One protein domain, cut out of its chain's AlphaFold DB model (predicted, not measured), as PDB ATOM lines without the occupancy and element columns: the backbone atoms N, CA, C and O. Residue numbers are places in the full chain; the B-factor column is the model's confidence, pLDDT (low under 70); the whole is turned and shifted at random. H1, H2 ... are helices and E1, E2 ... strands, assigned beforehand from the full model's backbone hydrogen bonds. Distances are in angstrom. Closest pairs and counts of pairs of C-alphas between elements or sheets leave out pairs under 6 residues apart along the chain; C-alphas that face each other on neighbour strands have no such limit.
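This is residues 673 to 769 of the 775 residues of an uncharacterized protein of Pomacea canaliculata (UniProt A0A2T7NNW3). Three helices are set about a small strand hairpin, E1 and E2, with H1 and H2 on different sides of it, H2 and H3 making a helical hairpin, and residues 739 to 745 sticking out. The 97 printed residues run H1, E1, E2, H2, H3; mostly helix, with under half in named elements. The antiparallel-sheeted whole is compact, radius of gyration of the C-alphas 12.9 A, spanning 41 by 30 by 20 A.

H1, residues 684 to 694, only just touches H3, residues 750 to 767, with 3 pairs of C-alphas within 8 A. E1, residues 701 to 703, and E2, residues 709 to 712, pair through N 702 and O 710, 2.9 A. H2, residues 725 to 735, touches H3, closest C-alphas Gly 725 and Ala 763, 4.1 A. Every helical O i to N i+4 pair is within hydrogen-bond range.

H1 begins at C-alpha 684 (16.559, 50.898, 32.103). H3, 25.4 A long, ends at C-alpha 767 (17.588, 36.657, 48.902).

The printed part has no cut. Links E2 to H2 and H2 to H3 are long. Residues 737 to 745 have pLDDT under 70.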
ATOM      1  N   LYS A 673      17.840  55.950  39.858       98.06
ATOM      2  CA  LYS A 673      19.192  56.467  40.103       98.06
ATOM      3  C   LYS A 673      20.214  55.336  40.008       98.06
ATOM      4  O   LYS A 673      19.889  54.176  40.263       98.06
ATOM      5  N   CYS A 674      21.456  55.652  39.662       98.38
ATOM      6  CA  CYS A 674      22.565  54.725  39.843       98.38
ATOM      7  C   CYS A 674      22.872  54.567  41.341       98.38
ATOM      8  O   CYS A 674      22.739  55.520  42.103       98.38
ATOM      9  N   CYS A 675      23.302  53.380  41.777       97.25
ATOM     10  CA  CYS A 675      23.815  53.195  43.141       97.25
ATOM     11  C   CYS A 675      25.310  53.546  43.287       97.25
ATOM     12  O   CYS A 675      25.842  53.481  44.391       97.25
ATOM     13  N   HIS A 676      25.985  53.935  42.195       97.75
ATOM     14  CA  HIS A 676      27.430  54.211  42.156       97.75
ATOM     15  C   HIS A 676      27.794  55.682  41.901       97.75
ATOM     16  O   HIS A 676      28.963  56.032  42.066       97.75
ATOM     17  N   CYS A 677      26.837  56.515  41.478       98.06
ATOM     18  CA  CYS A 677      26.965  57.971  41.330       98.06
ATOM     19  C   CYS A 677      25.576  58.637  41.193       98.06
ATOM     20  O   CYS A 677      24.555  57.953  41.127       98.06
ATOM     21  N   ASN A 678      25.532  59.968  41.077       97.38
ATOM     22  CA  ASN A 678      24.291  60.755  40.998       97.38
ATOM     23  C   ASN A 678      23.524  60.660  39.655       97.38
ATOM     24  O   ASN A 678      22.496  61.321  39.498       97.38
ATOM     25  N   TYR A 679      23.984  59.862  38.685       98.19
ATOM     26  CA  TYR A 679      23.278  59.670  37.414       98.19
ATOM     27  C   TYR A 679      21.875  59.083  37.631       98.19
ATOM     28  O   TYR A 679      21.682  58.180  38.447       98.19
ATOM     29  N   SER A 680      20.888  59.552  36.865       97.31
ATOM     30  CA  SER A 680      19.528  59.007  36.894       97.31
ATOM     31  C   SER A 680      18.926  58.927  35.497       97.31
ATOM     32  O   SER A 680      19.213  59.757  34.637       97.31
ATOM     33  N   ALA A 681      18.086  57.918  35.263       97.06
ATOM     34  CA  ALA A 681      17.424  57.722  33.980       97.06
ATOM     35  C   ALA A 681      15.988  57.214  34.146       97.06
ATOM     36  O   ALA A 681      15.685  56.386  35.006       97.06
ATOM     37  N   ARG A 682      15.100  57.662  33.250       94.75
ATOM     38  CA  ARG A 682      13.733  57.124  33.113       94.75
ATOM     39  C   ARG A 682      13.700  55.765  32.393       94.75
ATOM     40  O   ARG A 682      12.707  55.053  32.489       94.75
ATOM     41  N   MET A 683      14.771  55.393  31.681       94.56
ATOM     42  CA  MET A 683      14.870  54.141  30.920       94.56
ATOM     43  C   MET A 683      15.982  53.226  31.445       94.56
ATOM     44  O   MET A 683      17.123  53.648  31.636       94.56
ATOM     45  N   LEU A 684      15.650  51.941  31.609       93.81
ATOM     46  CA  LEU A 684      16.559  50.898  32.103       93.81
ATOM     47  C   LEU A 684      17.784  50.690  31.207       93.81
ATOM     48  O   LEU A 684      18.870  50.441  31.719       93.81
ATOM     49  N   SER A 685      17.630  50.812  29.887       94.75
ATOM     50  CA  SER A 685      18.734  50.712  28.924       94.75
ATOM     51  C   SER A 685      19.810  51.771  29.174       94.75
ATOM     52  O   SER A 685      20.993  51.452  29.183       94.75
ATOM     53  N   HIS A 686      19.409  53.014  29.448       96.56
ATOM     54  CA  HIS A 686      20.341  54.114  29.700       96.56
ATOM     55  C   HIS A 686      21.079  53.915  31.029       96.56
ATOM     56  O   HIS A 686      22.301  54.033  31.073       96.56
ATOM     57  N   LEU A 687      20.365  53.515  32.091       97.00
ATOM     58  CA  LEU A 687      20.994  53.214  33.379       97.00
ATOM     59  C   LEU A 687      21.935  51.999  33.306       97.00
ATOM     60  O   LEU A 687      23.026  52.046  33.869       97.00
ATOM     61  N   ARG A 688      21.556  50.940  32.574       96.25
ATOM     62  CA  ARG A 688      22.427  49.787  32.293       96.25
ATOM     63  C   ARG A 688      23.710  50.238  31.609       96.25
ATOM     64  O   ARG A 688      24.786  49.952  32.119       96.25
ATOM     65  N   ASN A 689      23.594  50.934  30.480       95.75
ATOM     66  CA  ASN A 689      24.746  51.342  29.680       95.75
ATOM     67  C   ASN A 689      25.677  52.252  30.493       95.75
ATOM     68  O   ASN A 689      26.886  52.042  30.494       95.75
ATOM     69  N   HIS A 690      25.118  53.191  31.261       97.75
ATOM     70  CA  HIS A 690      25.882  54.010  32.199       97.75
ATOM     71  C   HIS A 690      26.652  53.162  33.231       97.75
ATOM     72  O   HIS A 690      27.854  53.357  33.391       97.75
ATOM     73  N   ILE A 691      26.018  52.180  33.887       97.62
ATOM     74  CA  ILE A 691      26.719  51.308  34.848       97.62
ATOM     75  C   ILE A 691      27.816  50.486  34.152       97.62
ATOM     76  O   ILE A 691      28.923  50.393  34.669       97.62
ATOM     77  N   VAL A 692      27.546  49.921  32.972       95.50
ATOM     78  CA  VAL A 692      28.527  49.113  32.230       95.50
ATOM     79  C   VAL A 692      29.752  49.948  31.838       95.50
ATOM     80  O   VAL A 692      30.876  49.559  32.148       95.50
ATOM     81  N   TYR A 693      29.557  51.119  31.223       95.69
ATOM     82  CA  TYR A 693      30.661  51.919  30.683       95.69
ATOM     83  C   TYR A 693      31.347  52.824  31.719       95.69
ATOM     84  O   TYR A 693      32.576  52.882  31.741       95.69
ATOM     85  N   CYS A 694      30.593  53.501  32.592       97.62
ATOM     86  CA  CYS A 694      31.142  54.418  33.602       97.62
ATOM     87  C   CYS A 694      31.554  53.701  34.900       97.62
ATOM     88  O   CYS A 694      32.340  54.234  35.684       97.62
ATOM     89  N   HIS A 695      31.026  52.500  35.153       97.38
ATOM     90  CA  HIS A 695      31.229  51.749  36.395       97.38
ATOM     91  C   HIS A 695      31.604  50.282  36.129       97.38
ATOM     92  O   HIS A 695      31.117  49.362  36.793       97.38
ATOM     93  N   LYS A 696      32.519  50.085  35.169       96.75
ATOM     94  CA  LYS A 696      33.121  48.799  34.781       96.75
ATOM     95  C   LYS A 696      33.414  47.910  35.996       96.75
ATOM     96  O   LYS A 696      34.148  48.302  36.902       96.75
ATOM     97  N   GLY A 697      32.836  46.709  36.030       96.25
ATOM     98  CA  GLY A 697      33.049  45.757  37.120       96.25
ATOM     99  C   GLY A 697      32.368  46.112  38.452       96.25
ATOM    100  O   GLY A 697      32.719  45.507  39.468       96.25
ATOM    101  N   LYS A 698      31.415  47.059  38.494       98.06
ATOM    102  CA  LYS A 698      30.493  47.280  39.631       98.06
ATOM    103  C   LYS A 698      29.124  46.613  39.394       98.06
ATOM    104  O   LYS A 698      28.831  46.144  38.298       98.06
ATOM    105  N   GLN A 699      28.285  46.539  40.430       97.69
ATOM    106  CA  GLN A 699      26.986  45.846  40.395       97.69
ATOM    107  C   GLN A 699      25.969  46.523  39.459       97.69
ATOM    108  O   GLN A 699      25.808  47.742  39.487       97.69
ATOM    109  N   LEU A 700      25.217  45.721  38.702       97.25
ATOM    110  CA  LEU A 700      24.131  46.121  37.800       97.25
ATOM    111  C   LEU A 700      22.831  46.348  38.585       97.25
ATOM    112  O   LEU A 700      21.852  45.604  38.472       97.25
ATOM    113  N   MET A 701      22.861  47.380  39.424       97.69
ATOM    114  CA  MET A 701      21.774  47.773  40.313       97.69
ATOM    115  C   MET A 701      21.452  49.260  40.150       97.69
ATOM    116  O   MET A 701      22.345  50.099  40.042       97.69
ATOM    117  N   GLY A 702      20.161  49.578  40.162       97.62
ATOM    118  CA  GLY A 702      19.651  50.933  40.332       97.62
ATOM    119  C   GLY A 702      18.922  51.100  41.662       97.62
ATOM    120  O   GLY A 702      18.531  50.121  42.297       97.62
ATOM    121  N   THR A 703      18.692  52.350  42.044       97.75
ATOM    122  CA  THR A 703      17.855  52.743  43.180       97.75
ATOM    123  C   THR A 703      16.574  53.371  42.636       97.75
ATOM    124  O   THR A 703      16.620  54.400  41.959       97.75
ATOM    125  N   GLY A 704      15.435  52.720  42.869       95.31
ATOM    126  CA  GLY A 704      14.111  53.192  42.467       95.31
ATOM    127  C   GLY A 704      13.475  54.137  43.489       95.31
ATOM    128  O   GLY A 704      14.129  54.632  44.409       95.31
ATOM    129  N   ALA A 705      12.164  54.354  43.353       91.75
ATOM    130  CA  ALA A 705      11.369  55.053  44.363       91.75
ATOM    131  C   ALA A 705      11.471  54.364  45.741       91.75
ATOM    132  O   ALA A 705      11.717  53.156  45.828       91.75
ATOM    133  N   MET A 706      11.297  55.139  46.816       92.50
ATOM    134  CA  MET A 706      11.452  54.695  48.212       92.50
ATOM    135  C   MET A 706      12.801  54.008  48.507       92.50
ATOM    136  O   MET A 706      12.871  53.071  49.297       92.50
ATOM    137  N   ASN A 707      13.874  54.436  47.827       94.06
ATOM    138  CA  ASN A 707      15.225  53.861  47.908       94.06
ATOM    139  C   ASN A 707      15.304  52.342  47.634       94.06
ATOM    140  O   ASN A 707      16.274  51.679  48.004       94.06
ATOM    141  N   SER A 708      14.301  51.778  46.952       95.25
ATOM    142  CA  SER A 708      14.245  50.348  46.651       95.25
ATOM    143  C   SER A 708      15.373  49.925  45.702       95.25
ATOM    144  O   SER A 708      15.572  50.514  44.637       95.25
ATOM    145  N   LYS A 709      16.123  48.882  46.076       97.00
ATOM    146  CA  LYS A 709      17.161  48.284  45.224       97.00
ATOM    147  C   LYS A 709      16.500  47.577  44.036       97.00
ATOM    148  O   LYS A 709      15.585  46.782  44.227       97.00
ATOM    149  N   VAL A 710      16.968  47.850  42.820       97.56
ATOM    150  CA  VAL A 710      16.454  47.272  41.568       97.56
ATOM    151  C   VAL A 710      17.595  46.586  40.823       97.56
ATOM    152  O   VAL A 710      18.465  47.242  40.254       97.56
ATOM    153  N   PHE A 711      17.583  45.256  40.806       97.88
ATOM    154  CA  PHE A 711      18.510  44.424  40.043       97.88
ATOM    155  C   PHE A 711      18.128  44.410  38.559       97.88
ATOM    156  O   PHE A 711      16.945  44.322  38.217       97.88
ATOM    157  N   MET A 712      19.122  44.458  37.670       97.00
ATOM    158  CA  MET A 712      18.926  44.565  36.220       97.00
ATOM    159  C   MET A 712      19.762  43.521  35.472       97.00
ATOM    160  O   MET A 712      20.925  43.297  35.797       97.00
ATOM    161  N   CYS A 713      19.187  42.882  34.447       96.50
ATOM    162  CA  CYS A 713      19.932  41.916  33.626       96.50
ATOM    163  C   CYS A 713      21.101  42.598  32.885       96.50
ATOM    164  O   CYS A 713      20.966  43.748  32.464       96.50
ATOM    165  N   ALA A 714      22.226  41.898  32.695       94.69
ATOM    166  CA  ALA A 714      23.415  42.423  32.009       94.69
ATOM    167  C   ALA A 714      23.220  42.619  30.495       94.69
ATOM    168  O   ALA A 714      23.804  43.522  29.904       94.69
ATOM    169  N   ARG A 715      22.375  41.790  29.874       93.12
ATOM    170  CA  ARG A 715      22.074  41.835  28.439       93.12
ATOM    171  C   ARG A 715      21.408  43.147  28.030       93.12
ATOM    172  O   ARG A 715      20.377  43.510  28.593       93.12
ATOM    173  N   SER A 716      21.965  43.819  27.023       89.19
ATOM    174  CA  SER A 716      21.468  45.089  26.474       89.19
ATOM    175  C   SER A 716      20.028  44.996  25.964       89.19
ATOM    176  O   SER A 716      19.225  45.879  26.266       89.19
ATOM    177  N   ASP A 717      19.691  43.902  25.277       88.44
ATOM    178  CA  ASP A 717      18.374  43.602  24.705       88.44
ATOM    179  C   ASP A 717      17.320  43.171  25.741       88.44
ATOM    180  O   ASP A 717      16.118  43.223  25.478       88.44
ATOM    181  N   CYS A 718      17.741  42.781  26.945       93.94
ATOM    182  CA  CYS A 718      16.832  42.322  27.986       93.94
ATOM    183  C   CYS A 718      16.179  43.492  28.743       93.94
ATOM    184  O   CYS A 718      16.861  44.356  29.297       93.94
ATOM    185  N   THR A 719      14.852  43.500  28.864       94.56
ATOM    186  CA  THR A 719      14.094  44.520  29.619       94.56
ATOM    187  C   THR A 719      13.883  44.180  31.101       94.56
ATOM    188  O   THR A 719      13.287  44.971  31.831       94.56
ATOM    189  N   PHE A 720      14.372  43.025  31.570       96.31
ATOM    190  CA  PHE A 720      14.128  42.544  32.931       96.31
ATOM    191  C   PHE A 720      14.743  43.442  34.014       96.31
ATOM    192  O   PHE A 720      15.941  43.751  34.006       96.31
ATOM    193  N   ARG A 721      13.904  43.752  35.007       95.88
ATOM    194  CA  ARG A 721      14.253  44.335  36.306       95.88
ATOM    195  C   ARG A 721      13.504  43.596  37.416       95.88
ATOM    196  O   ARG A 721      12.376  43.164  37.197       95.88
ATOM    197  N   SER A 722      14.087  43.515  38.609       96.88
ATOM    198  CA  SER A 722      13.395  43.034  39.813       96.88
ATOM    199  C   SER A 722      13.897  43.754  41.059       96.88
ATOM    200  O   SER A 722      15.085  44.051  41.157       96.88
ATOM    201  N   SER A 723      13.016  44.002  42.027       96.19
ATOM    202  CA  SER A 723      13.406  44.390  43.388       96.19
ATOM    203  C   SER A 723      13.832  43.194  44.248       96.19
ATOM    204  O   SER A 723      14.575  43.356  45.211       96.19
ATOM    205  N   SER A 724      13.406  41.979  43.886       96.56
ATOM    206  CA  SER A 724      13.774  40.742  44.576       96.56
ATOM    207  C   SER A 724      15.025  40.099  43.975       96.56
ATOM    208  O   SER A 724      15.069  39.793  42.773       96.56
ATOM    209  N   GLY A 725      16.000  39.803  44.840       96.69
ATOM    210  CA  GLY A 725      17.209  39.055  44.496       96.69
ATOM    211  C   GLY A 725      16.932  37.629  44.008       96.69
ATOM    212  O   GLY A 725      17.588  37.183  43.069       96.69
ATOM    213  N   THR A 726      15.928  36.925  44.553       96.44
ATOM    214  CA  THR A 726      15.591  35.552  44.114       96.44
ATOM    215  C   THR A 726      15.112  35.531  42.666       96.44
ATOM    216  O   THR A 726      15.597  34.746  41.850       96.44
ATOM    217  N   THR A 727      14.210  36.447  42.308       96.94
ATOM    218  CA  THR A 727      13.686  36.573  40.942       96.94
ATOM    219  C   THR A 727      14.785  36.987  39.963       96.94
ATOM    220  O   THR A 727      14.817  36.489  38.840       96.94
ATOM    221  N   PHE A 728      15.719  37.853  40.383       97.44
ATOM    222  CA  PHE A 728      16.891  38.197  39.574       97.44
ATOM    223  C   PHE A 728      17.828  37.003  39.353       97.44
ATOM    224  O   PHE A 728      18.252  36.787  38.222       97.44
ATOM    225  N   LEU A 729      18.126  36.206  40.383       96.56
ATOM    226  CA  LEU A 729      18.989  35.025  40.251       96.56
ATOM    227  C   LEU A 729      18.392  33.993  39.287       96.56
ATOM    228  O   LEU A 729      19.082  33.544  38.372       96.56
ATOM    229  N   ASN A 730      17.097  33.693  39.428       95.69
ATOM    230  CA  ASN A 730      16.383  32.795  38.516       95.69
ATOM    231  C   ASN A 730      16.412  33.325  37.072       95.69
ATOM    232  O   ASN A 730      16.689  32.578  36.136       95.69
ATOM    233  N   HIS A 731      16.198  34.630  36.884       96.06
ATOM    234  CA  HIS A 731      16.297  35.258  35.569       96.06
ATOM    235  C   HIS A 731      17.725  35.221  34.996       96.06
ATOM    236  O   HIS A 731      17.894  34.952  33.809       96.06
ATOM    237  N   ALA A 732      18.759  35.449  35.809       95.06
ATOM    238  CA  ALA A 732      20.154  35.432  35.370       95.06
ATOM    239  C   ALA A 732      20.594  34.040  34.878       95.06
ATOM    240  O   ALA A 732      21.349  33.949  33.909       95.06
ATOM    241  N   ILE A 733      20.087  32.961  35.484       92.50
ATOM    242  CA  ILE A 733      20.330  31.578  35.034       92.50
ATOM    243  C   ILE A 733      19.719  31.318  33.643       92.50
ATOM    244  O   ILE A 733      20.298  30.590  32.837       92.50
ATOM    245  N   LEU A 734      18.565  31.922  33.340       92.06
ATOM    246  CA  LEU A 734      17.845  31.713  32.078       92.06
ATOM    247  C   LEU A 734      18.287  32.665  30.954       92.06
ATOM    248  O   LEU A 734      18.399  32.253  29.800       92.06
ATOM    249  N   CYS A 735      18.519  33.942  31.264       90.50
ATOM    250  CA  CYS A 735      18.694  34.999  30.264       90.50
ATOM    251  C   CYS A 735      20.151  35.219  29.840       90.50
ATOM    252  O   CYS A 735      20.398  35.616  28.697       90.50
ATOM    253  N   THR A 736      21.114  34.924  30.717       79.62
ATOM    254  CA  THR A 736      22.549  34.894  30.395       79.62
ATOM    255  C   THR A 736      23.000  33.444  30.171       79.62
ATOM    256  O   THR A 736      23.520  32.827  31.096       79.62
ATOM    257  N   PRO A 737      22.867  32.879  28.948       63.81
ATOM    258  CA  PRO A 737      23.341  31.527  28.622       63.81
ATOM    259  C   PRO A 737      24.877  31.420  28.583       63.81
ATOM    260  O   PRO A 737      25.409  30.416  28.136       63.81
ATOM    261  N   TRP A 738      25.588  32.447  29.048       62.88
ATOM    262  CA  TRP A 738      27.046  32.574  29.066       62.88
ATOM    263  C   TRP A 738      27.715  31.575  30.026       62.88
ATOM    264  O   TRP A 738      28.918  31.367  29.966       62.88
ATOM    265  N   THR A 739      26.931  30.934  30.899       52.56
ATOM    266  CA  THR A 739      27.348  29.797  31.734       52.56
ATOM    267  C   THR A 739      27.078  28.433  31.085       52.56
ATOM    268  O   THR A 739      27.337  27.408  31.710       52.56
ATOM    269  N   LYS A 740      26.546  28.382  29.853       58.53
ATOM    270  CA  LYS A 740      26.430  27.143  29.069       58.53
ATOM    271  C   LYS A 740      27.681  26.994  28.207       58.53
ATOM    272  O   LYS A 740      27.960  27.839  27.363       58.53
ATOM    273  N   SER A 741      28.403  25.893  28.399       53.47
ATOM    274  CA  SER A 741      29.692  25.594  27.757       53.47
ATOM    275  C   SER A 741      29.658  25.498  26.225       53.47
ATOM    276  O   SER A 741      30.710  25.459  25.600       53.47
ATOM    277  N   THR A 742      28.475  25.489  25.609       55.38
ATOM    278  CA  THR A 742      28.275  25.422  24.153       55.38
ATOM    279  C   THR A 742      28.337  26.777  23.435       55.38
ATOM    280  O   THR A 742      28.048  26.834  22.243       55.38
ATOM    281  N   ILE A 743      28.676  27.872  24.128       62.81
ATOM    282  CA  ILE A 743      28.851  29.212  23.533       62.81
ATOM    283  C   ILE A 743      30.245  29.767  23.884       62.81
ATOM    284  O   ILE A 743      30.382  30.864  24.422       62.81
ATOM    285  N   SER A 744      31.284  28.980  23.601       56.81
ATOM    286  CA  SER A 744      32.701  29.302  23.849       56.81
ATOM    287  C   SER A 744      33.214  30.532  23.094       56.81
ATOM    288  O   SER A 744      34.145  31.193  23.550       56.81
ATOM    289  N   ASP A 745      32.609  30.847  21.949       67.81
ATOM    290  CA  ASP A 745      33.241  31.702  20.935       67.81
ATOM    291  C   ASP A 745      32.868  33.189  21.078       67.81
ATOM    292  O   ASP A 745      33.492  34.067  20.476       67.81
ATOM    293  N   LEU A 746      31.863  33.504  21.904       77.69
ATOM    294  CA  LEU A 746      31.513  34.885  22.226       77.69
ATOM    295  C   LEU A 746      32.502  35.452  23.249       77.69
ATOM    296  O   LEU A 746      32.367  35.228  24.452       77.69
ATOM    297  N   LYS A 747      33.458  36.256  22.765       84.19
ATOM    298  CA  LYS A 747      34.350  37.083  23.594       84.19
ATOM    299  C   LYS A 747      33.552  38.120  24.397       84.19
ATOM    300  O   LYS A 747      33.388  39.267  23.988       84.19
ATOM    301  N   ILE A 748      33.049  37.694  25.550       87.88
ATOM    302  CA  ILE A 748      32.418  38.539  26.564       87.88
ATOM    303  C   ILE A 748      33.493  39.413  27.212       87.88
ATOM    304  O   ILE A 748      34.531  38.913  27.643       87.88
ATOM    305  N   ASP A 749      33.236  40.715  27.317       92.75
ATOM    306  CA  ASP A 749      34.146  41.628  28.004       92.75
ATOM    307  C   ASP A 749      34.189  41.313  29.513       92.75
ATOM    308  O   ASP A 749      33.159  41.263  30.197       92.75
ATOM    309  N   GLY A 750      35.398  41.099  30.041       94.94
ATOM    310  CA  GLY A 750      35.629  40.678  31.420       94.94
ATOM    311  C   GLY A 750      35.055  41.636  32.467       94.94
ATOM    312  O   GLY A 750      34.631  41.183  33.534       94.94
ATOM    313  N   HIS A 751      34.945  42.940  32.172       95.06
ATOM    314  CA  HIS A 751      34.325  43.874  33.120       95.06
ATOM    315  C   HIS A 751      32.819  43.628  33.286       95.06
ATOM    316  O   HIS A 751      32.287  43.813  34.381       95.06
ATOM    317  N   LEU A 752      32.136  43.165  32.233       94.38
ATOM    318  CA  LEU A 752      30.709  42.848  32.262       94.38
ATOM    319  C   LEU A 752      30.445  41.526  32.998       94.38
ATOM    320  O   LEU A 752      29.465  41.419  33.739       94.38
ATOM    321  N   LEU A 753      31.356  40.554  32.872       94.12
ATOM    322  CA  LEU A 753      31.341  39.322  33.666       94.12
ATOM    323  C   LEU A 753      31.531  39.625  35.166       94.12
ATOM    324  O   LEU A 753      30.734  39.186  35.995       94.12
ATOM    325  N   ALA A 754      32.525  40.452  35.513       95.44
ATOM    326  CA  ALA A 754      32.771  40.885  36.890       95.44
ATOM    327  C   ALA A 754      31.585  41.675  37.482       95.44
ATOM    328  O   ALA A 754      31.216  41.476  38.642       95.44
ATOM    329  N   SER A 755      30.946  42.533  36.677       95.88
ATOM    330  CA  SER A 755      29.692  43.203  37.036       95.88
ATOM    331  C   SER A 755      28.566  42.206  37.322       95.88
ATOM    332  O   SER A 755      27.880  42.334  38.339       95.88
ATOM    333  N   LEU A 756      28.379  41.188  36.473       95.50
ATOM    334  CA  LEU A 756      27.344  40.168  36.654       95.50
ATOM    335  C   LEU A 756      27.552  39.354  37.942       95.50
ATOM    336  O   LEU A 756      26.603  39.214  38.715       95.50
ATOM    337  N   GLU A 757      28.766  38.870  38.220       96.00
ATOM    338  CA  GLU A 757      29.030  38.061  39.420       96.00
ATOM    339  C   GLU A 757      28.868  38.855  40.722       96.00
ATOM    340  O   GLU A 757      28.203  38.379  41.645       96.00
ATOM    341  N   LYS A 758      29.340  40.109  40.790       97.06
ATOM    342  CA  LYS A 758      29.074  40.965  41.963       97.06
ATOM    343  C   LYS A 758      27.582  41.255  42.149       97.06
ATOM    344  O   LYS A 758      27.121  41.401  43.279       97.06
ATOM    345  N   THR A 759      26.812  41.313  41.058       96.94
ATOM    346  CA  THR A 759      25.348  41.471  41.117       96.94
ATOM    347  C   THR A 759      24.672  40.195  41.623       96.94
ATOM    348  O   THR A 759      23.766  40.277  42.448       96.94
ATOM    349  N   LYS A 760      25.138  39.010  41.199       96.81
ATOM    350  CA  LYS A 760      24.682  37.712  41.728       96.81
ATOM    351  C   LYS A 760      25.001  37.551  43.218       96.81
ATOM    352  O   LYS A 760      24.157  37.035  43.942       96.81
ATOM    353  N   ALA A 761      26.170  37.995  43.686       96.94
ATOM    354  CA  ALA A 761      26.535  37.963  45.107       96.94
ATOM    355  C   ALA A 761      25.565  38.800  45.962       96.94
ATOM    356  O   ALA A 761      24.855  38.248  46.802       96.94
ATOM    357  N   LEU A 762      25.409  40.089  45.635       96.62
ATOM    358  CA  LEU A 762      24.482  40.991  46.332       96.62
ATOM    359  C   LEU A 762      23.010  40.530  46.228       96.62
ATOM    360  O   LEU A 762      22.211  40.724  47.146       96.62
ATOM    361  N   ALA A 763      22.638  39.874  45.124       96.62
ATOM    362  CA  ALA A 763      21.322  39.258  44.984       96.62
ATOM    363  C   ALA A 763      21.136  38.058  45.929       96.62
ATOM    364  O   ALA A 763      20.079  37.961  46.547       96.62
ATOM    365  N   LYS A 764      22.148  37.188  46.096       96.81
ATOM    366  CA  LYS A 764      22.126  36.073  47.066       96.81
ATOM    367  C   LYS A 764      22.011  36.579  48.503       96.81
ATOM    368  O   LYS A 764      21.196  36.056  49.255       96.81
ATOM    369  N   GLU A 765      22.759  37.622  48.859       96.12
ATOM    370  CA  GLU A 765      22.667  38.283  50.168       96.12
ATOM    371  C   GLU A 765      21.231  38.762  50.430       96.12
ATOM    372  O   GLU A 765      20.600  38.312  51.387       96.12
ATOM    373  N   SER A 766      20.659  39.562  49.520       94.50
ATOM    374  CA  SER A 766      19.274  40.049  49.647       94.50
ATOM    375  C   SER A 766      18.212  38.936  49.643       94.50
ATOM    376  O   SER A 766      17.180  39.069  50.294       94.50
ATOM    377  N   ALA A 767      18.466  37.824  48.945       94.62
ATOM    378  CA  ALA A 767      17.588  36.657  48.902       94.62
ATOM    379  C   ALA A 767      17.630  35.824  50.192       94.62
ATOM    380  O   ALA A 767      16.657  35.146  50.513       94.62
ATOM    381  N   SER A 768      18.749  35.854  50.919       93.94
ATOM    382  CA  SER A 768      18.986  35.014  52.100       93.94
ATOM    383  C   SER A 768      18.299  35.497  53.382       93.94
ATOM    384  O   SER A 768      18.393  34.831  54.409       93.94
ATOM    385  N   GLY A 769      17.683  36.684  53.368       86.94
ATOM    386  CA  GLY A 769      17.122  37.324  54.562       86.94
ATOM    387  C   GLY A 769      18.165  37.835  55.568       86.94
ATOM    388  O   GLY A 769      17.815  38.634  56.429       86.94
TER     389      GLY A 769